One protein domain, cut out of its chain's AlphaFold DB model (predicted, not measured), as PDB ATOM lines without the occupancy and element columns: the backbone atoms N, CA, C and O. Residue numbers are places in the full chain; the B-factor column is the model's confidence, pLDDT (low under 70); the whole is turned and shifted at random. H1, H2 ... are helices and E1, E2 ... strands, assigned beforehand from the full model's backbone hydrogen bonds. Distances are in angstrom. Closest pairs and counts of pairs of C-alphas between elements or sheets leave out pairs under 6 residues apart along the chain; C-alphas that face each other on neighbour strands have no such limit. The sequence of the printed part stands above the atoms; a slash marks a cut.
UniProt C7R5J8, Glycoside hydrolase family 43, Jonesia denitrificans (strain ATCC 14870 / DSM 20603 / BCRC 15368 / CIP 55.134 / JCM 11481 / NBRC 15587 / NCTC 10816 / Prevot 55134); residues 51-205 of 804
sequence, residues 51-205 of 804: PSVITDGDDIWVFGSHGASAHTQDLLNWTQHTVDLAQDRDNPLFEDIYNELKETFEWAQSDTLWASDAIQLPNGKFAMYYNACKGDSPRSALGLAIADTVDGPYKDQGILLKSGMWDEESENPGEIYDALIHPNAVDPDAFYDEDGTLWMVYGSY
ATOM      1  N   PRO A  51      19.924  49.602  12.863       98.56
ATOM      2  CA  PRO A  51      18.536  49.162  12.777       98.56
ATOM      3  C   PRO A  51      18.369  47.957  11.835       98.56
ATOM      4  O   PRO A  51      18.585  48.094  10.629       98.56
ATOM      5  N   SER A  52      17.869  46.834  12.357       98.44
ATOM      6  CA  SER A  52      17.349  45.696  11.590       98.44
ATOM      7  C   SER A  52      15.825  45.626  11.637       98.44
ATOM      8  O   SER A  52      15.223  45.827  12.692       98.44
ATOM      9  N   VAL A  53      15.190  45.391  10.487       97.94
ATOM     10  CA  VAL A  53      13.744  45.551  10.301       97.94
ATOM     11  C   VAL A  53      13.003  44.228  10.414       97.94
ATOM     12  O   VAL A  53      13.394  43.225   9.833       97.94
ATOM     13  N   ILE A  54      11.853  44.262  11.077       97.56
ATOM     14  CA  ILE A  54      10.885  43.164  11.102       97.56
ATOM     15  C   ILE A  54       9.466  43.736  11.133       97.56
ATOM     16  O   ILE A  54       9.250  44.867  11.561       97.56
ATOM     17  N   THR A  55       8.480  42.977  10.663       96.19
ATOM     18  CA  THR A  55       7.070  43.377  10.713       96.19
ATOM     19  C   THR A  55       6.248  42.496  11.646       96.19
ATOM     20  O   THR A  55       6.467  41.289  11.743       96.19
ATOM     21  N   ASP A  56       5.260  43.107  12.300       95.25
ATOM     22  CA  ASP A  56       4.187  42.412  13.015       95.25
ATOM     23  C   ASP A  56       2.856  43.126  12.746       95.25
ATOM     24  O   ASP A  56       2.623  44.259  13.169       95.25
ATOM     25  N   GLY A  57       1.986  42.482  11.966       92.94
ATOM     26  CA  GLY A  57       0.783  43.129  11.443       92.94
ATOM     27  C   GLY A  57       1.115  44.335  10.555       92.94
ATOM     28  O   GLY A  57       1.827  44.193   9.563       92.94
ATOM     29  N   ASP A  58       0.561  45.501  10.904       93.62
ATOM     30  CA  ASP A  58       0.784  46.766  10.188       93.62
ATOM     31  C   ASP A  58       2.020  47.531  10.710       93.62
ATOM     32  O   ASP A  58       2.433  48.522  10.102       93.62
ATOM     33  N   ASP A  59       2.593  47.110  11.844       97.12
ATOM     34  CA  ASP A  59       3.747  47.770  12.448       97.12
ATOM     35  C   ASP A  59       5.054  47.258  11.832       97.12
ATOM     36  O   ASP A  59       5.299  46.057  11.691       97.12
ATOM     37  N   ILE A  60       5.916  48.209  11.494       98.31
ATOM     38  CA  ILE A  60       7.280  48.004  11.024       98.31
ATOM     39  C   ILE A  60       8.200  48.368  12.184       98.31
ATOM     40  O   ILE A  60       8.281  49.533  12.582       98.31
ATOM     41  N   TRP A  61       8.877  47.368  12.726       98.62
ATOM     42  CA  TRP A  61       9.809  47.481  13.836       98.62
ATOM     43  C   TRP A  61      11.238  47.590  13.335       98.62
ATOM     44  O   TRP A  61      11.582  47.039  12.292       98.62
ATOM     45  N   VAL A  62      12.072  48.277  14.108       98.62
ATOM     46  CA  VAL A  62      13.524  48.173  14.026       98.62
ATOM     47  C   VAL A  62      14.097  47.822  15.392       98.62
ATOM     48  O   VAL A  62      13.757  48.466  16.387       98.62
ATOM     49  N   PHE A  63      14.974  46.825  15.420       98.50
ATOM     50  CA  PHE A  63      15.808  46.464  16.565       98.50
ATOM     51  C   PHE A  63      17.246  46.838  16.259       98.50
ATOM     52  O   PHE A  63      17.655  46.762  15.107       98.50
ATOM     53  N   GLY A  64      18.007  47.267  17.253       97.00
ATOM     54  CA  GLY A  64      19.390  47.651  17.031       97.00
ATOM     55  C   GLY A  64      20.277  47.436  18.241       97.00
ATOM     56  O   GLY A  64      19.890  46.808  19.230       97.00
ATOM     57  N   SER A  65      21.485  47.982  18.153       97.12
ATOM     58  CA  SER A  65      22.479  47.916  19.222       97.12
ATOM     59  C   SER A  65      21.958  48.493  20.540       97.12
ATOM     60  O   SER A  65      21.007  49.278  20.591       97.12
ATOM     61  N   HIS A  66      22.612  48.098  21.632       94.44
ATOM     62  CA  HIS A  66      22.319  48.556  22.990       94.44
ATOM     63  C   HIS A  66      20.898  48.234  23.464       94.44
ATOM     64  O   HIS A  66      20.380  48.905  24.349       94.44
ATOM     65  N   GLY A  67      20.250  47.229  22.867       93.56
ATOM     66  CA  GLY A  67      18.868  46.866  23.181       93.56
ATOM     67  C   GLY A  67      17.841  47.923  22.763       93.56
ATOM     68  O   GLY A  67      16.705  47.877  23.241       93.56
ATOM     69  N   ALA A  68      18.211  48.878  21.904       96.06
ATOM     70  CA  ALA A  68      17.313  49.924  21.434       96.06
ATOM     71  C   ALA A  68      16.351  49.396  20.358       96.06
ATOM     72  O   ALA A  68      16.714  48.577  19.514       96.06
ATOM     73  N   SER A  69      15.117  49.897  20.359       98.25
ATOM     74  CA  SER A  69      14.106  49.531  19.368       98.25
ATOM     75  C   SER A  69      13.088  50.645  19.151       98.25
ATOM     76  O   SER A  69      12.854  51.494  20.018       98.25
ATOM     77  N   ALA A  70      12.472  50.649  17.975       98.50
ATOM     78  CA  ALA A  70      11.422  51.588  17.606       98.50
ATOM     79  C   ALA A  70      10.472  50.965  16.582       98.50
ATOM     80  O   ALA A  70      10.826  50.003  15.908       98.50
ATOM     81  N   HIS A  71       9.286  51.546  16.415       98.56
ATOM     82  CA  HIS A  71       8.330  51.092  15.406       98.56
ATOM     83  C   HIS A  71       7.620  52.245  14.693       98.56
ATOM     84  O   HIS A  71       7.605  53.389  15.157       98.56
ATOM     85  N   THR A  72       7.042  51.947  13.533       98.62
ATOM     86  CA  THR A  72       6.303  52.886  12.683       98.62
ATOM     87  C   THR A  72       5.275  52.149  11.825       98.62
ATOM     88  O   THR A  72       5.386  50.951  11.612       98.62
ATOM     89  N   GLN A  73       4.303  52.878  11.280       97.12
ATOM     90  CA  GLN A  73       3.349  52.366  10.282       97.12
ATOM     91  C   GLN A  73       3.508  53.053   8.918       97.12
ATOM     92  O   GLN A  73       2.832  52.705   7.953       97.12
ATOM     93  N   ASP A  74       4.365  54.075   8.826       95.88
ATOM     94  CA  ASP A  74       4.475  54.930   7.640       95.88
ATOM     95  C   ASP A  74       5.919  55.200   7.187       95.88
ATOM     96  O   ASP A  74       6.108  55.837   6.149       95.88
ATOM     97  N   LEU A  75       6.924  54.703   7.929       98.06
ATOM     98  CA  LEU A  75       8.363  54.922   7.702       98.06
ATOM     99  C   LEU A  75       8.815  56.391   7.847       98.06
ATOM    100  O   LEU A  75       9.945  56.744   7.494       98.06
ATOM    101  N   LEU A  76       7.944  57.257   8.367       97.19
ATOM    102  CA  LEU A  76       8.146  58.701   8.507       97.19
ATOM    103  C   LEU A  76       8.160  59.111   9.980       97.19
ATOM    104  O   LEU A  76       9.006  59.904  10.400       97.19
ATOM    105  N   ASN A  77       7.205  58.582  10.741       98.00
ATOM    106  CA  ASN A  77       6.956  58.899  12.135       98.00
ATOM    107  C   ASN A  77       7.210  57.647  12.968       98.00
ATOM    108  O   ASN A  77       6.416  56.704  12.968       98.00
ATOM    109  N   TRP A  78       8.347  57.648  13.650       98.31
ATOM    110  CA  TRP A  78       8.780  56.553  14.500       98.31
ATOM    111  C   TRP A  78       8.389  56.805  15.955       98.31
ATOM    112  O   TRP A  78       8.394  57.943  16.424       98.31
ATOM    113  N   THR A  79       8.080  55.728  16.669       98.31
ATOM    114  CA  THR A  79       7.883  55.716  18.119       98.31
ATOM    115  C   THR A  79       9.001  54.888  18.735       98.31
ATOM    116  O   THR A  79       9.125  53.705  18.425       98.31
ATOM    117  N   GLN A  80       9.835  55.509  19.575       96.69
ATOM    118  CA  GLN A  80      10.854  54.788  20.340       96.69
ATOM    119  C   GLN A  80      10.156  53.838  21.321       96.69
ATOM    120  O   GLN A  80       9.245  54.266  22.034       96.69
ATOM    121  N   HIS A  81      10.582  52.579  21.358       96.50
ATOM    122  CA  HIS A  81      10.058  51.576  22.279       96.50
ATOM    123  C   HIS A  81      11.041  51.307  23.423       96.50
ATOM    124  O   HIS A  81      10.673  51.454  24.587       96.50
ATOM    125  N   THR A  82      12.303  51.019  23.099       95.12
ATOM    126  CA  THR A  82      13.395  50.869  24.074       95.12
ATOM    127  C   THR A  82      14.580  51.744  23.707       95.12
ATOM    128  O   THR A  82      14.788  52.059  22.533       95.12
ATOM    129  N   VAL A  83      15.350  52.148  24.713       89.31
ATOM    130  CA  VAL A  83      16.569  52.955  24.568       89.31
ATOM    131  C   VAL A  83      17.799  52.130  24.944       89.31
ATOM    132  O   VAL A  83      17.685  50.953  25.273       89.31
ATOM    133  N   ASP A  84      18.968  52.760  24.869       83.44
ATOM    134  CA  ASP A  84      20.250  52.181  25.269       83.44
ATOM    135  C   ASP A  84      20.202  51.611  26.702       83.44
ATOM    136  O   ASP A  84      19.727  52.278  27.624       83.44
ATOM    137  N   LEU A  85      20.734  50.403  26.900       82.62
ATOM    138  CA  LEU A  85      20.852  49.732  28.202       82.62
ATOM    139  C   LEU A  85      21.621  50.542  29.258       82.62
ATOM    140  O   LEU A  85      21.381  50.380  30.456       82.62
ATOM    141  N   ALA A  86      22.532  51.424  28.841       77.38
ATOM    142  CA  ALA A  86      23.208  52.352  29.740       77.38
ATOM    143  C   ALA A  86      22.258  53.436  30.285       77.38
ATOM    144  O   ALA A  86      22.481  53.958  31.377       77.38
ATOM    145  N   GLN A  87      21.202  53.770  29.536       73.19
ATOM    146  CA  GLN A  87      20.179  54.745  29.923       73.19
ATOM    147  C   GLN A  87      19.013  54.082  30.662       73.19
ATOM    148  O   GLN A  87      18.509  54.650  31.632       73.19
ATOM    149  N   ASP A  88      18.601  52.890  30.223       83.00
ATOM    150  CA  ASP A  88      17.534  52.112  30.845       83.00
ATOM    151  C   ASP A  88      17.878  50.617  30.888       83.00
ATOM    152  O   ASP A  88      17.824  49.900  29.887       83.00
ATOM    153  N   ARG A  89      18.221  50.141  32.088       85.31
ATOM    154  CA  ARG A  89      18.554  48.731  32.334       85.31
ATOM    155  C   ARG A  89      17.314  47.838  32.389       85.31
ATOM    156  O   ARG A  89      17.453  46.631  32.190       85.31
ATOM    157  N   ASP A  90      16.134  48.407  32.646       87.38
ATOM    158  CA  ASP A  90      14.861  47.685  32.733       87.38
ATOM    159  C   ASP A  90      14.236  47.575  31.327       87.38
ATOM    160  O   ASP A  90      13.148  48.077  31.043       87.38
ATOM    161  N   ASN A  91      14.962  46.920  30.418       90.12
ATOM    162  CA  ASN A  91      14.603  46.819  29.006       90.12
ATOM    163  C   ASN A  91      13.527  45.732  28.770       90.12
ATOM    164  O   ASN A  91      13.830  44.551  28.942       90.12
ATOM    165  N   PRO A  92      12.301  46.081  28.324       94.19
ATOM    166  CA  PRO A  92      11.169  45.154  28.218       94.19
ATOM    167  C   PRO A  92      11.340  44.043  27.176       94.19
ATOM    168  O   PRO A  92      10.574  43.077  27.206       94.19
ATOM    169  N   LEU A  93      12.350  44.126  26.302       96.19
ATOM    170  CA  LEU A  93      12.684  43.029  25.394       96.19
ATOM    171  C   LEU A  93      13.080  41.763  26.160       96.19
ATOM    172  O   LEU A  93      12.983  40.677  25.605       96.19
ATOM    173  N   PHE A  94      13.479  41.863  27.429       96.81
ATOM    174  CA  PHE A  94      13.768  40.726  28.298       96.81
ATOM    175  C   PHE A  94      13.177  40.967  29.696       96.81
ATOM    176  O   PHE A  94      13.030  42.100  30.133       96.81
ATOM    177  N   GLU A  95      12.847  39.907  30.441       95.06
ATOM    178  CA  GLU A  95      12.393  40.085  31.837       95.06
ATOM    179  C   GLU A  95      13.520  40.609  32.746       95.06
ATOM    180  O   GLU A  95      13.279  41.429  33.627       95.06
ATOM    181  N   ASP A  96      14.740  40.112  32.532       95.38
ATOM    182  CA  ASP A  96      15.991  40.597  33.118       95.38
ATOM    183  C   ASP A  96      17.104  40.254  32.128       95.38
ATOM    184  O   ASP A  96      17.574  39.117  32.085       95.38
ATOM    185  N   ILE A  97      17.493  41.220  31.297       95.75
ATOM    186  CA  ILE A  97      18.435  40.986  30.198       95.75
ATOM    187  C   ILE A  97      19.791  40.461  30.686       95.75
ATOM    188  O   ILE A  97      20.361  39.564  30.071       95.75
ATOM    189  N   TYR A  98      20.289  40.964  31.818       96.06
ATOM    190  CA  TYR A  98      21.606  40.603  32.341       96.06
ATOM    191  C   TYR A  98      21.626  39.203  32.933       96.06
ATOM    192  O   TYR A  98      22.633  38.508  32.818       96.06
ATOM    193  N   ASN A  99      20.528  38.779  33.558       97.06
ATOM    194  CA  ASN A  99      20.403  37.410  34.039       97.06
ATOM    195  C   ASN A  99      20.071  36.424  32.909       97.06
ATOM    196  O   ASN A  99      20.598  35.312  32.911       97.06
ATOM    197  N   GLU A 100      19.202  36.809  31.973       97.62
ATOM    198  CA  GLU A 100      18.780  35.965  30.851       97.62
ATOM    199  C   GLU A 100      19.944  35.702  29.881       97.62
ATOM    200  O   GLU A 100      20.089  34.576  29.426       97.62
ATOM    201  N   LEU A 101      20.815  36.694  29.628       98.12
ATOM    202  CA  LEU A 101      21.941  36.602  28.681       98.12
ATOM    203  C   LEU A 101      23.323  36.560  29.362       98.12
ATOM    204  O   LEU A 101      24.337  36.936  28.762       98.12
ATOM    205  N   LYS A 102      23.392  36.139  30.629       98.25
ATOM    206  CA  LYS A 102      24.618  36.221  31.448       98.25
ATOM    207  C   LYS A 102      25.833  35.552  30.786       98.25
ATOM    208  O   LYS A 102      26.914  36.131  30.809       98.25
ATOM    209  N   GLU A 103      25.678  34.383  30.155       98.62
ATOM    210  CA  GLU A 103      26.791  33.660  29.527       98.62
ATOM    211  C   GLU A 103      27.395  34.452  28.357       98.62
ATOM    212  O   GLU A 103      28.607  34.403  28.125       98.62
ATOM    213  N   THR A 104      26.558  35.195  27.632       98.69
ATOM    214  CA  THR A 104      26.969  36.059  26.520       98.69
ATOM    215  C   THR A 104      27.778  37.243  27.036       98.69
ATOM    216  O   THR A 104      28.889  37.479  26.556       98.69
ATOM    217  N   PHE A 105      27.271  37.944  28.055       98.38
ATOM    218  CA  PHE A 105      27.972  39.074  28.675       98.38
ATOM    219  C   PHE A 105      29.294  38.650  29.328       98.38
ATOM    220  O   PHE A 105      30.315  39.314  29.148       98.38
ATOM    221  N   GLU A 106      29.314  37.509  30.024       98.62
ATOM    222  CA  GLU A 106      30.532  36.941  30.615       98.62
ATOM    223  C   GLU A 106      31.582  36.599  29.551       98.62
ATOM    224  O   GLU A 106      32.768  36.889  29.729       98.62
ATOM    225  N   TRP A 107      31.168  35.997  28.430       98.44
ATOM    226  CA  TRP A 107      32.084  35.657  27.344       98.44
ATOM    227  C   TRP A 107      32.689  36.895  26.682       98.44
ATOM    228  O   TRP A 107      33.914  36.955  26.496       98.44
ATOM    229  N   ALA A 108      31.823  37.840  26.314       98.25
ATOM    230  CA  ALA A 108      32.177  39.059  25.601       98.25
ATOM    231  C   ALA A 108      32.847  40.101  26.505       98.25
ATOM    232  O   ALA A 108      33.469  41.021  25.995       98.25
ATOM    233  N   GLN A 109      32.761  39.953  27.832       98.06
ATOM    234  CA  GLN A 109      33.287  40.921  28.804       98.06
ATOM    235  C   GLN A 109      32.697  42.319  28.578       98.06
ATOM    236  O   GLN A 109      33.410  43.320  28.588       98.06
ATOM    237  N   SER A 110      31.388  42.356  28.341       94.50
ATOM    238  CA  SER A 110      30.629  43.553  27.991       94.50
ATOM    239  C   SER A 110      29.329  43.592  28.785       94.50
ATOM    240  O   SER A 110      28.841  42.555  29.237       94.50
ATOM    241  N   ASP A 111      28.773  44.783  28.966       93.50
ATOM    242  CA  ASP A 111      27.495  45.037  29.632       93.50
ATOM    243  C   ASP A 111      26.434  45.619  28.682       93.50
ATOM    244  O   ASP A 111      25.364  46.047  29.129       93.50
ATOM    245  N   THR A 112      26.707  45.590  27.375       94.81
ATOM    246  CA  THR A 112      25.785  45.989  26.310       94.81
ATOM    247  C   THR A 112      25.686  44.914  25.231       94.81
ATOM    248  O   THR A 112      26.591  44.101  25.040       94.81
ATOM    249  N   LEU A 113      24.578  44.937  24.492       97.25
ATOM    250  CA  LEU A 113      24.437  44.238  23.219       97.25
ATOM    251  C   LEU A 113      24.845  45.149  22.056       97.25
ATOM    252  O   LEU A 113      24.810  46.376  22.182       97.25
ATOM    253  N   TRP A 114      25.227  44.537  20.943       98.06
ATOM    254  CA  TRP A 114      25.441  45.165  19.636       98.06
ATOM    255  C   TRP A 114      24.317  44.740  18.669       98.06
ATOM    256  O   TRP A 114      23.291  44.232  19.123       98.06
ATOM    257  N   ALA A 115      24.494  44.989  17.370       95.44
ATOM    258  CA  ALA A 115      23.479  44.902  16.328       95.44
ATOM    259  C   ALA A 115      22.699  43.587  16.357       95.44
ATOM    260  O   ALA A 115      23.253  42.532  16.078       95.44
ATOM    261  N   SER A 116      21.418  43.653  16.704       95.75
ATOM    262  CA  SER A 116      20.530  42.495  16.707       95.75
ATOM    263  C   SER A 116      19.730  42.415  15.417       95.75
ATOM    264  O   SER A 116      19.274  43.444  14.916       95.75
ATOM    265  N   ASP A 117      19.421  41.198  14.992       97.81
ATOM    266  CA  ASP A 117      18.413  40.940  13.970       97.81
ATOM    267  C   ASP A 117      17.254  40.117  14.530       97.81
ATOM    268  O   ASP A 117      17.421  39.355  15.484       97.81
ATOM    269  N   ALA A 118      16.065  40.281  13.951       96.81
ATOM    270  CA  ALA A 118      14.890  39.518  14.323       96.81
ATOM    271  C   ALA A 118      14.149  39.005  13.086       96.81
ATOM    272  O   ALA A 118      13.872  39.747  12.148       96.81
ATOM    273  N   ILE A 119      13.714  37.745  13.138       97.88
ATOM    274  CA  ILE A 119      12.919  37.117  12.081       97.88
ATOM    275  C   ILE A 119      11.763  36.300  12.662       97.88
ATOM    276  O   ILE A 119      11.878  35.676  13.719       97.88
ATOM    277  N   GLN A 120      10.628  36.258  11.961       97.94
ATOM    278  CA  GLN A 120       9.529  35.368  12.324       97.94
ATOM    279  C   GLN A 120       9.775  33.947  11.786       97.94
ATOM    280  O   GLN A 120       9.984  33.729  10.588       97.94
ATOM    281  N   LEU A 121       9.718  32.957  12.676       98.06
ATOM    282  CA  LEU A 121       9.811  31.538  12.327       98.06
ATOM    283  C   LEU A 121       8.458  31.002  11.814       98.06
ATOM    284  O   LEU A 121       7.405  31.558  12.140       98.06
ATOM    285  N   PRO A 122       8.415  29.867  11.084       97.31
ATOM    286  CA  PRO A 122       7.173  29.303  10.542       97.31
ATOM    287  C   PRO A 122       6.129  28.923  11.605       97.31
ATOM    288  O   PRO A 122       4.949  28.754  11.297       97.31
ATOM    289  N   ASN A 123       6.555  28.770  12.862       96.44
ATOM    290  CA  ASN A 123       5.685  28.509  14.008       96.44
ATOM    291  C   ASN A 123       5.011  29.782  14.576       96.44
ATOM    292  O   ASN A 123       4.225  29.669  15.517       96.44
ATOM    293  N   GLY A 124       5.297  30.960  14.009       97.06
ATOM    294  CA  GLY A 124       4.751  32.260  14.403       97.06
ATOM    295  C   GLY A 124       5.514  32.974  15.521       97.06
ATOM    296  O   GLY A 124       5.157  34.101  15.848       97.06
ATOM    297  N   LYS A 125       6.544  32.347  16.104       98.12
ATOM    298  CA  LYS A 125       7.407  32.964  17.120       98.12
ATOM    299  C   LYS A 125       8.462  33.857  16.476       98.12
ATOM    300  O   LYS A 125       8.834  33.657  15.320       98.12
ATOM    301  N   PHE A 126       8.970  34.794  17.261       98.50
ATOM    302  CA  PHE A 126      10.006  35.733  16.855       98.50
ATOM    303  C   PHE A 126      11.361  35.257  17.366       98.50
ATOM    304  O   PHE A 126      11.507  34.991  18.558       98.50
ATOM    305  N   ALA A 127      12.322  35.114  16.460       98.56
ATOM    306  CA  ALA A 127      13.696  34.739  16.745       98.56
ATOM    307  C   ALA A 127      14.593  35.965  16.639       98.56
ATOM    308  O   ALA A 127      14.741  36.503  15.548       98.56
ATOM    309  N   MET A 128      15.172  36.385  17.762       98.69
ATOM    310  CA  MET A 128      16.157  37.458  17.828       98.69
ATOM    311  C   MET A 128      17.558  36.860  17.900       98.69
ATOM    312  O   MET A 128      17.901  36.186  18.875       98.69
ATOM    313  N   TYR A 129      18.364  37.133  16.883       98.81
ATOM    314  CA  TYR A 129      19.794  36.873  16.890       98.81
ATOM    315  C   TYR A 129      20.483  38.094  17.492       98.81
ATOM    316  O   TYR A 129      20.466  39.181  16.918       98.81
ATOM    317  N   TYR A 130      21.032  37.923  18.690       98.69
ATOM    318  CA  TYR A 130      21.667  38.989  19.458       98.69
ATOM    319  C   TYR A 130      23.165  38.720  19.578       98.69
ATOM    320  O   TYR A 130      23.604  37.570  19.559       98.69
ATOM    321  N   ASN A 131      23.962  39.756  19.819       98.81
ATOM    322  CA  ASN A 131      25.383  39.580  20.100       98.81
ATOM    323  C   ASN A 131      25.922  40.605  21.090       98.81
ATOM    324  O   ASN A 131      25.400  41.709  21.228       98.81
ATOM    325  N   ALA A 132      27.016  40.234  21.747       98.75
ATOM    326  CA  ALA A 132      27.836  41.132  22.549       98.75
ATOM    327  C   ALA A 132      29.301  40.993  22.136       98.75
ATOM    328  O   ALA A 132      29.749  39.904  21.770       98.75
ATOM    329  N   CYS A 133      30.044  42.090  22.234       98.56
ATOM    330  CA  CYS A 133      31.461  42.169  21.904       98.56
ATOM    331  C   CYS A 133      32.186  42.998  22.966       98.56
ATOM    332  O   CYS A 133      31.629  43.967  23.489       98.56
ATOM    333  N   LYS A 134      33.444  42.646  23.242       97.75
ATOM    334  CA  LYS A 134      34.333  43.413  24.131       97.75
ATOM    335  C   LYS A 134      34.639  44.825  23.616       97.75
ATOM    336  O   LYS A 134      35.018  45.701  24.387       97.75
ATOM    337  N   GLY A 135      34.517  45.039  22.306       91.56
ATOM    338  CA  GLY A 135      34.751  46.312  21.624       91.56
ATOM    339  C   GLY A 135      36.191  46.521  21.162       91.56
ATOM    340  O   GLY A 135      36.417  46.851  20.004       91.56
ATOM    341  N   ASP A 136      37.178  46.262  22.021       90.00
ATOM    342  CA  ASP A 136      38.605  46.432  21.689       90.00
ATOM    343  C   ASP A 136      39.213  45.268  20.882       90.00
ATOM    344  O   ASP A 136      40.383  45.300  20.496       90.00
ATOM    345  N   SER A 137      38.440  44.203  20.675       95.00
ATOM    346  CA  SER A 137      38.893  42.945  20.093       95.00
ATOM    347  C   SER A 137      37.699  42.075  19.671       95.00
ATOM    348  O   SER A 137      36.602  42.279  20.189       95.00
ATOM    349  N   PRO A 138      37.868  41.073  18.779       97.44
ATOM    350  CA  PRO A 138      36.757  40.251  18.280       97.44
ATOM    351  C   PRO A 138      36.317  39.172  19.286       97.44
ATOM    352  O   PRO A 138      35.975  38.050  18.910       97.44
ATOM    353  N   ARG A 139      36.374  39.481  20.585       98.44
ATOM    354  CA  ARG A 139      35.878  38.628  21.662       98.44
ATOM    355  C   ARG A 139      34.374  38.820  21.773       98.44
ATOM    356  O   ARG A 139      33.909  39.692  22.507       98.44
ATOM    357  N   SER A 140      33.649  37.988  21.039       98.81
ATOM    358  CA  SER A 140      32.209  38.146  20.856       98.81
ATOM    359  C   SER A 140      31.478  36.825  20.958       98.81
ATOM    360  O   SER A 140      32.057  35.760  20.725       98.81
ATOM    361  N   ALA A 141      30.207  36.913  21.327       98.81
ATOM    362  CA  ALA A 141      29.263  35.810  21.291       98.81
ATOM    363  C   ALA A 141      28.005  36.255  20.548       98.81
ATOM    364  O   ALA A 141      27.453  37.313  20.858       98.81
ATOM    365  N   LEU A 142      27.566  35.416  19.611       98.94
ATOM    366  CA  LEU A 142      26.300  35.509  18.892       98.94
ATOM    367  C   LEU A 142      25.363  34.438  19.448       98.94
ATOM    368  O   LEU A 142      25.726  33.261  19.468       98.94
ATOM    369  N   GLY A 143      24.178  34.827  19.904       98.81
ATOM    370  CA  GLY A 143      23.179  33.940  20.497       98.81
ATOM    371  C   GLY A 143      21.798  34.099  19.871       98.81
ATOM    372  O   GLY A 143      21.579  34.947  19.009       98.81
ATOM    373  N   LEU A 144      20.869  33.252  20.314       98.81
ATOM    374  CA  LEU A 144      19.476  33.240  19.871       98.81
ATOM    375  C   LEU A 144      18.547  33.384  21.071       98.81
ATOM    376  O   LEU A 144      18.673  32.640  22.038       98.81
ATOM    377  N   ALA A 145      17.557  34.262  20.978       98.75
ATOM    378  CA  ALA A 145      16.443  34.318  21.913       98.75
ATOM    379  C   ALA A 145      15.101  34.257  21.172       98.75
ATOM    380  O   ALA A 145      14.987  34.712  20.036       98.75
ATOM    381  N   ILE A 146      14.072  33.692  21.808       98.56
ATOM    382  CA  ILE A 146      12.748  33.485  21.199       98.56
ATOM    383  C   ILE A 146      11.654  34.174  22.019       98.56
ATOM    384  O   ILE A 146      11.611  34.013  23.239       98.56
ATOM    385  N   ALA A 147      10.727  34.857  21.349       98.50
ATOM    386  CA  ALA A 147       9.535  35.462  21.947       98.50
ATOM    387  C   ALA A 147       8.237  35.030  21.241       98.50
ATOM    388  O   ALA A 147       8.238  34.562  20.099       98.50
ATOM    389  N   ASP A 148       7.108  35.180  21.941       98.19
ATOM    390  CA  ASP A 148       5.763  34.998  21.374       98.19
ATOM    391  C   ASP A 148       5.245  36.252  20.649       98.19
ATOM    392  O   ASP A 148       4.394  36.137  19.769       98.19
ATOM    393  N   THR A 149       5.752  37.433  21.008       97.50
ATOM    394  CA  THR A 149       5.448  38.727  20.379       97.50
ATOM    395  C   THR A 149       6.743  39.419  19.970       97.50
ATOM    396  O   THR A 149       7.808  39.123  20.515       97.50
ATOM    397  N   VAL A 150       6.661  40.320  18.990       97.94
ATOM    398  CA  VAL A 150       7.840  40.982  18.410       97.94
ATOM    399  C   VAL A 150       8.599  41.839  19.429       97.94
ATOM    400  O   VAL A 150       9.822  41.912  19.380       97.94
ATOM    401  N   ASP A 151       7.890  42.426  20.393       96.25
ATOM    402  CA  ASP A 151       8.395  43.316  21.443       96.25
ATOM    403  C   ASP A 151       8.772  42.589  22.751       96.25
ATOM    404  O   ASP A 151       9.068  43.225  23.760       96.25
ATOM    405  N   GLY A 152       8.816  41.254  22.734       96.19
ATOM    406  CA  GLY A 152       9.274  40.443  23.860       96.19
ATOM    407  C   GLY A 152       8.222  40.182  24.958       96.19
ATOM    408  O   GLY A 152       7.026  40.401  24.769       96.19
ATOM    409  N   PRO A 153       8.639  39.649  26.122       97.88
ATOM    410  CA  PRO A 153      10.023  39.351  26.473       97.88
ATOM    411  C   PRO A 153      10.560  38.120  25.728       97.88
ATOM    412  O   PRO A 153       9.903  37.080  25.636       97.88
ATOM    413  N   TYR A 154      11.786  38.235  25.234       98.56
ATOM    414  CA  TYR A 154      12.570  37.170  24.628       98.56
ATOM    415  C   TYR A 154      13.173  36.254  25.700       98.56
ATOM    416  O   TYR A 154      13.509  36.682  26.808       98.56
ATOM    417  N   LYS A 155      13.293  34.966  25.363       98.56
ATOM    418  CA  LYS A 155      13.886  33.919  26.205       98.56
ATOM    419  C   LYS A 155      15.084  33.284  25.531       98.56
ATOM    420  O   LYS A 155      14.969  32.814  24.395       98.56
ATOM    421  N   ASP A 156      16.205  33.250  26.240       98.56
ATOM    422  CA  ASP A 156      17.473  32.781  25.691       98.56
ATOM    423  C   ASP A 156      17.404  31.301  25.291       98.56
ATOM    424  O   ASP A 156      16.831  30.465  25.996       98.56
ATOM    425  N   GLN A 157      17.971  30.986  24.130       98.38
ATOM    426  CA  GLN A 157      18.188  29.626  23.632       98.38
ATOM    427  C   GLN A 157      19.675  29.242  23.659       98.38
ATOM    428  O   GLN A 157      20.010  28.089  23.378       98.38
ATOM    429  N   GLY A 158      20.549  30.179  24.037       98.19
ATOM    430  CA  GLY A 158      21.981  29.993  24.198       98.19
ATOM    431  C   GLY A 158      22.816  30.623  23.084       98.19
ATOM    432  O   GLY A 158      22.322  31.086  22.053       98.19
ATOM    433  N   ILE A 159      24.130  30.607  23.311       98.75
ATOM    434  CA  ILE A 159      25.144  31.072  22.361       98.75
ATOM    435  C   ILE A 159      25.255  30.079  21.196       98.75
ATOM    436  O   ILE A 159      25.424  28.879  21.419       98.75
ATOM    437  N   LEU A 160      25.203  30.599  19.970       98.50
ATOM    438  CA  LEU A 160      25.353  29.859  18.717       98.50
ATOM    439  C   LEU A 160      26.808  29.798  18.250       98.50
ATOM    440  O   LEU A 160      27.274  28.742  17.840       98.50
ATOM    441  N   LEU A 161      27.504  30.937  18.298       98.62
ATOM    442  CA  LEU A 161      28.882  31.085  17.838       98.62
ATOM    443  C   LEU A 161      29.663  31.986  18.784       98.62
ATOM    444  O   LEU A 161      29.135  32.965  19.321       98.62
ATOM    445  N   LYS A 162      30.952  31.697  18.930       98.75
ATOM    446  CA  LYS A 162      31.907  32.554  19.626       98.75
ATOM    447  C   LYS A 162      33.072  32.921  18.720       98.75
ATOM    448  O   LYS A 162      33.438  32.185  17.814       98.75
ATOM    449  N   SER A 163      33.702  34.046  19.020       98.81
ATOM    450  CA  SER A 163      34.967  34.470  18.423       98.81
ATOM    451  C   SER A 163      35.916  35.017  19.494       98.81
ATOM    452  O   SER A 163      35.519  35.263  20.640       98.81
ATOM    453  N   GLY A 164      37.194  35.186  19.147       97.81
ATOM    454  CA  GLY A 164      38.197  35.751  20.054       97.81
ATOM    455  C   GLY A 164      38.652  34.782  21.146       97.81
ATOM    456  O   GLY A 164      39.046  35.203  22.232       97.81
ATOM    457  N   MET A 165      38.579  33.473  20.908       96.50
ATOM    458  CA  MET A 165      39.198  32.454  21.760       96.50
ATOM    459  C   MET A 165      40.674  32.262  21.388       96.50
ATOM    460  O   MET A 165      41.061  31.291  20.750       96.50
ATOM    461  N   TRP A 166      41.508  33.252  21.717       89.06
ATOM    462  CA  TRP A 166      42.934  33.224  21.366       89.06
ATOM    463  C   TRP A 166      43.639  31.991  21.922       89.06
ATOM    464  O   TRP A 166      43.422  31.620  23.072       89.06
ATOM    465  N   ASP A 167      44.502  31.395  21.098       94.06
ATOM    466  CA  ASP A 167      45.247  30.167  21.405       94.06
ATOM    467  C   ASP A 167      44.366  28.943  21.734       94.06
ATOM    468  O   ASP A 167      44.874  27.899  22.154       94.06
ATOM    469  N   GLU A 168      43.058  29.041  21.496       96.75
ATOM    470  CA  GLU A 168      42.075  27.982  21.677       96.75
ATOM    471  C   GLU A 168      41.436  27.602  20.334       96.75
ATOM    472  O   GLU A 168      41.497  28.335  19.341       96.75
ATOM    473  N   GLU A 169      40.856  26.404  20.302       97.25
ATOM    474  CA  GLU A 169      40.130  25.899  19.140       97.25
ATOM    475  C   GLU A 169      38.929  26.805  18.840       97.25
ATOM    476  O   GLU A 169      38.181  27.194  19.737       97.25
ATOM    477  N   SER A 170      38.791  27.174  17.574       97.50
ATOM    478  CA  SER A 170      37.709  27.991  17.046       97.50
ATOM    479  C   SER A 170      36.452  27.153  16.788       97.50
ATOM    480  O   SER A 170      36.461  25.936  16.962       97.50
ATOM    481  N   GLU A 171      35.380  27.783  16.303       96.81
ATOM    482  CA  GLU A 171      34.180  27.054  15.867       96.81
ATOM    483  C   GLU A 171      34.447  26.128  14.664       96.81
ATOM    484  O   GLU A 171      33.687  25.191  14.430       96.81
ATOM    485  N   ASN A 172      35.546  26.330  13.925       97.25
ATOM    486  CA  ASN A 172      36.039  25.361  12.948       97.25
ATOM    487  C   ASN A 172      36.861  24.267  13.661       97.25
ATOM    488  O   ASN A 172      37.952  24.558  14.168       97.25
ATOM    489  N   PRO A 173      36.405  22.996  13.669       95.25
ATOM    490  CA  PRO A 173      37.096  21.932  14.390       95.25
ATOM    491  C   PRO A 173      38.530  21.711  13.891       95.25
ATOM    492  O   PRO A 173      38.777  21.495  12.704       95.25
ATOM    493  N   GLY A 174      39.478  21.692  14.822       95.81
ATOM    494  CA  GLY A 174      40.908  21.527  14.576       95.81
ATOM    495  C   GLY A 174      41.660  22.812  14.218       95.81
ATOM    496  O   GLY A 174      42.875  22.745  14.015       95.81
ATOM    497  N   GLU A 175      40.987  23.961  14.156       97.19
ATOM    498  CA  GLU A 175      41.589  25.255  13.826       97.19
ATOM    499  C   GLU A 175      41.660  26.145  15.068       97.19
ATOM    500  O   GLU A 175      40.691  26.258  15.808       97.19
ATOM    501  N   ILE A 176      42.803  26.791  15.306       98.25
ATOM    502  CA  ILE A 176      42.933  27.813  16.356       98.25
ATOM    503  C   ILE A 176      42.334  29.126  15.849       98.25
ATOM    504  O   ILE A 176      42.497  29.457  14.672       98.25
ATOM    505  N   TYR A 177      41.660  29.883  16.718       98.56
ATOM    506  CA  TYR A 177      41.080  31.168  16.322       98.56
ATOM    507  C   TYR A 177      42.150  32.145  15.803       98.56
ATOM    508  O   TYR A 177      43.194  32.345  16.423       98.56
ATOM    509  N   ASP A 178      41.853  32.790  14.675       97.50
ATOM    510  CA  ASP A 178      42.741  33.719  13.973       97.50
ATOM    511  C   ASP A 178      41.873  34.779  13.296       97.50
ATOM    512  O   ASP A 178      41.225  34.510  12.287       97.50
ATOM    513  N   ALA A 179      41.864  35.990  13.849       97.50
ATOM    514  CA  ALA A 179      41.046  37.094  13.361       97.50
ATOM    515  C   ALA A 179      41.437  37.587  11.953       97.50
ATOM    516  O   ALA A 179      40.736  38.418  11.390       97.50
ATOM    517  N   LEU A 180      42.526  37.098  11.347       96.62
ATOM    518  CA  LEU A 180      42.821  37.381   9.939       96.62
ATOM    519  C   LEU A 180      41.894  36.626   8.980       96.62
ATOM    520  O   LEU A 180      41.655  37.105   7.870       96.62
ATOM    521  N   ILE A 181      41.396  35.457   9.392       97.56
ATOM    522  CA  ILE A 181      40.629  34.540   8.535       97.56
ATOM    523  C   ILE A 181      39.301  34.091   9.150       97.56
ATOM    524  O   ILE A 181      38.394  33.740   8.408       97.56
ATOM    525  N   HIS A 182      39.165  34.133  10.473       98.69
ATOM    526  CA  HIS A 182      37.942  33.813  11.200       98.69
ATOM    527  C   HIS A 182      37.147  35.088  11.519       98.69
ATOM    528  O   HIS A 182      37.746  36.144  11.758       98.69
ATOM    529  N   PRO A 183      35.805  35.024  11.521       98.75
ATOM    530  CA  PRO A 183      34.971  36.198  11.734       98.75
ATOM    531  C   PRO A 183      35.046  36.723  13.172       98.75
ATOM    532  O   PRO A 183      35.453  36.027  14.109       98.75
ATOM    533  N   ASN A 184      34.597  37.964  13.344       98.88
ATOM    534  CA  ASN A 184      34.020  38.405  14.607       98.88
ATOM    535  C   ASN A 184      32.545  37.976  14.626       98.88
ATOM    536  O   ASN A 184      31.822  38.308  13.689       98.88
ATOM    537  N   ALA A 185      32.101  37.239  15.645       98.69
ATOM    538  CA  ALA A 185      30.749  36.677  15.715       98.69
ATOM    539  C   ALA A 185      29.720  37.730  16.176       98.69
ATOM    540  O   ALA A 185      29.268  37.708  17.321       98.69
ATOM    541  N   VAL A 186      29.407  38.679  15.291       98.88
ATOM    542  CA  VAL A 186      28.469  39.802  15.484       98.88
ATOM    543  C   VAL A 186      27.735  40.121  14.175       98.88
ATOM    544  O   VAL A 186      28.070  39.549  13.136       98.88
ATOM    545  N   ASP A 187      26.789  41.059  14.226       98.75
ATOM    546  CA  ASP A 187      26.047  41.620  13.088       98.75
ATOM    547  C   ASP A 187      25.300  40.562  12.250       98.75
ATOM    548  O   ASP A 187      25.538  40.458  11.044       98.75
ATOM    549  N   PRO A 188      24.449  39.721  12.868       98.81
ATOM    550  CA  PRO A 188      23.633  38.760  12.143       98.81
ATOM    551  C   PRO A 188      22.564  39.457  11.290       98.81
ATOM    552  O   PRO A 188      22.015  40.477  11.686       98.81
ATOM    553  N   ASP A 189      22.218  38.841  10.166       98.69
ATOM    554  CA  ASP A 189      21.019  39.096   9.362       98.69
ATOM    555  C   ASP A 189      20.483  37.738   8.896       98.69
ATOM    556  O   ASP A 189      21.144  36.994   8.159       98.69
ATOM    557  N   ALA A 190      19.305  37.371   9.393       98.44
ATOM    558  CA  ALA A 190      18.622  36.141   9.051       98.44
ATOM    559  C   ALA A 190      17.565  36.403   7.979       98.44
ATOM    560  O   ALA A 190      16.709  37.276   8.104       98.44
ATOM    561  N   PHE A 191      17.569  35.594   6.920       98.44
ATOM    562  CA  PHE A 191      16.650  35.773   5.800       98.44
ATOM    563  C   PHE A 191      16.230  34.437   5.189       98.44
ATOM    564  O   PHE A 191      16.961  33.445   5.219       98.44
ATOM    565  N   TYR A 192      15.036  34.419   4.594       98.12
ATOM    566  CA  TYR A 192      14.593  33.300   3.769       98.12
ATOM    567  C   TYR A 192      14.993  33.520   2.313       98.12
ATOM    568  O   TYR A 192      14.767  34.595   1.750       98.12
ATOM    569  N   ASP A 193      15.551  32.486   1.694       97.88
ATOM    570  CA  ASP A 193      15.819  32.478   0.261       97.88
ATOM    571  C   ASP A 193      14.545  32.227  -0.573       97.88
ATOM    572  O   ASP A 193      13.441  32.067  -0.043       97.88
ATOM    573  N   GLU A 194      14.677  32.211  -1.905       96.50
ATOM    574  CA  GLU A 194      13.530  32.022  -2.808       96.50
ATOM    575  C   GLU A 194      12.826  30.661  -2.655       96.50
ATOM    576  O   GLU A 194      11.642  30.541  -2.985       96.50
ATOM    577  N   ASP A 195      13.535  29.658  -2.130       96.44
ATOM    578  CA  ASP A 195      13.051  28.295  -1.908       96.44
ATOM    579  C   ASP A 195      12.514  28.090  -0.473       96.44
ATOM    580  O   ASP A 195      11.928  27.045  -0.158       96.44
ATOM    581  N   GLY A 196      12.638  29.103   0.392       96.88
ATOM    582  CA  GLY A 196      12.203  29.076   1.788       96.88
ATOM    583  C   GLY A 196      13.194  28.396   2.737       96.88
ATOM    584  O   GLY A 196      12.787  27.947   3.816       96.88
ATOM    585  N   THR A 197      14.464  28.289   2.342       98.38
ATOM    586  CA  THR A 197      15.579  27.932   3.230       98.38
ATOM    587  C   THR A 197      15.926  29.144   4.084       98.38
ATOM    588  O   THR A 197      15.970  30.263   3.575       98.38
ATOM    589  N   LEU A 198      16.147  28.931   5.382       98.81
ATOM    590  CA  LEU A 198      16.596  29.987   6.282       98.81
ATOM    591  C   LEU A 198      18.123  30.057   6.245       98.81
ATOM    592  O   LEU A 198      18.796  29.039   6.398       98.81
ATOM    593  N   TRP A 199      18.652  31.259   6.075       98.88
ATOM    594  CA  TRP A 199      20.077  31.563   6.110       98.88
ATOM    595  C   TRP A 199      20.349  32.626   7.170       98.88
ATOM    596  O   TRP A 199      19.466  33.423   7.477       98.88
ATOM    597  N   MET A 200      21.570  32.653   7.702       98.88
ATOM    598  CA  MET A 200      22.072  33.749   8.533       98.88
ATOM    599  C   MET A 200      23.428  34.197   7.999       98.88
ATOM    600  O   MET A 200      24.384  33.418   7.998       98.88
ATOM    601  N   VAL A 201      23.509  35.441   7.534       98.94
ATOM    602  CA  VAL A 201      24.776  36.102   7.204       98.94
ATOM    603  C   VAL A 201      25.233  36.919   8.408       98.94
ATOM    604  O   VAL A 201      24.402  37.450   9.130       98.94
ATOM    605  N   TYR A 202      26.533  36.974   8.681       98.94
ATOM    606  CA  TYR A 202      27.068  37.691   9.839       98.94
ATOM    607  C   TYR A 202      28.548  38.041   9.652       98.94
ATOM    608  O   TYR A 202      29.211  37.537   8.739       98.94
ATOM    609  N   GLY A 203      29.081  38.886  10.530       98.88
ATOM    610  CA  GLY A 203      30.506  39.187  10.615       98.88
ATOM    611  C   GLY A 203      30.817  40.681  10.610       98.88
ATOM    612  O   GLY A 203      30.205  41.464   9.890       98.88
ATOM    613  N   SER A 204      31.840  41.061  11.375       98.75
ATOM    614  CA  SER A 204      32.408  42.411  11.365       98.75
ATOM    615  C   SER A 204      33.934  42.355  11.391       98.75
ATOM    616  O   SER A 204      34.566  41.677  12.210       98.75
ATOM    617  N   TYR A 205      34.540  43.088  10.469       98.69
ATOM    618  CA  TYR A 205      35.974  43.257  10.338       98.69
ATOM    619  C   TYR A 205      36.699  41.908  10.207       98.69
ATOM    620  O   TYR A 205      36.309  41.084   9.384       98.69
TER     621      TYR A 205
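This is residues 51 to 205 of the 804 residues of the protein "Glycoside hydrolase family 43" of Jonesia denitrificans (strain ATCC 14870 / DSM 20603 / BCRC 15368 / CIP 55.134 / JCM 11481 / NBRC 15587 / NCTC 10816 / Prevot 55134) (UniProt C7R5J8). Three antiparallel sheets fan out from their first strands, E1, E5 and E9, which come together near the middle: a twisted four-strand slab E5 to E8, a second four-strand sheet E1 to E4 at the side of E5, and the hairpin E9 and E10, only partly face to face with the slab through E9. The short helix H2 packs over part of the slab's other face, over E7, and the long link of residues 164 to 188 loops away at the end far from E1 to E4. The printed part has 155 residues, mostly strand but with under half in named elements, in the order E1 to E4, H1, H2, E5 to E10; each sheet's order follows the chain. It is compact, with a radius of gyration of the C-alphas of 15.7 A and spans of 48 by 42 by 27 A.

E5 (114 to 120), E6 (126 to 133), E7 (140 to 147) and E8 (155 to 163) form a meander, each strand the antiparallel neighbour of the one before, strongly twisted. N 117 and O 129 are 3.0 A apart, N 128 and O 145 2.8 A, and N 157 and O 144 2.8 A, within hydrogen-bond range. H2 (102 to 108) is on this sheet at a height of 7.6 A, over E7 and along the strands, at 12 degrees on the local plane; its closest C-alphas to E7 are Ala 108 and Ser 140, 4.8 A. H1 (97 to 100) only grazes the sheet. Every O i to N i+4 pair of H2 is within hydrogen-bond range; H1 is too short for one. E9 (189 to 192) and E10 (198 to 202) are a hairpin, with N 191 and O 199 2.9 A apart. The sheets E5 to E8 and E9 to E10 form a sandwich, two sheets face to face, their best planes 25 degrees apart; the closest C-alphas of E5 and E9 are Asp 117 and Asp 189, 5.6 A. E1 (52 to 56), E2 (59 to 63), E3 (69 to 72) and E4 (79 to 82) form another meander, strongly twisted, with N 54 and O 61 3.0 A apart, N 62 and O 70 2.8 A, and N 71 and O 79 3.0 A. The closest C-alphas of E1 and E5 are Ser 52 and Asp 117, 5.4 A; E4 and E5 are apart.

E1 begins at C-alpha 52 (17.349, 45.696, 11.590). E5 is 20.1 A long, E6 23.0 A, E7 22.9 A and E8 22.5 A, ending at C-alpha 163 (34.967, 34.470, 18.423). E10 ends at C-alpha 202 (27.068, 37.691, 9.839).

The farthest C-alphas, Asn 77 and Gly 174, are 50.6 A apart. The printed part has no cut. The links E4 to H1 and E8 to E9 are long. No printed residue is under 70 in pLDDT.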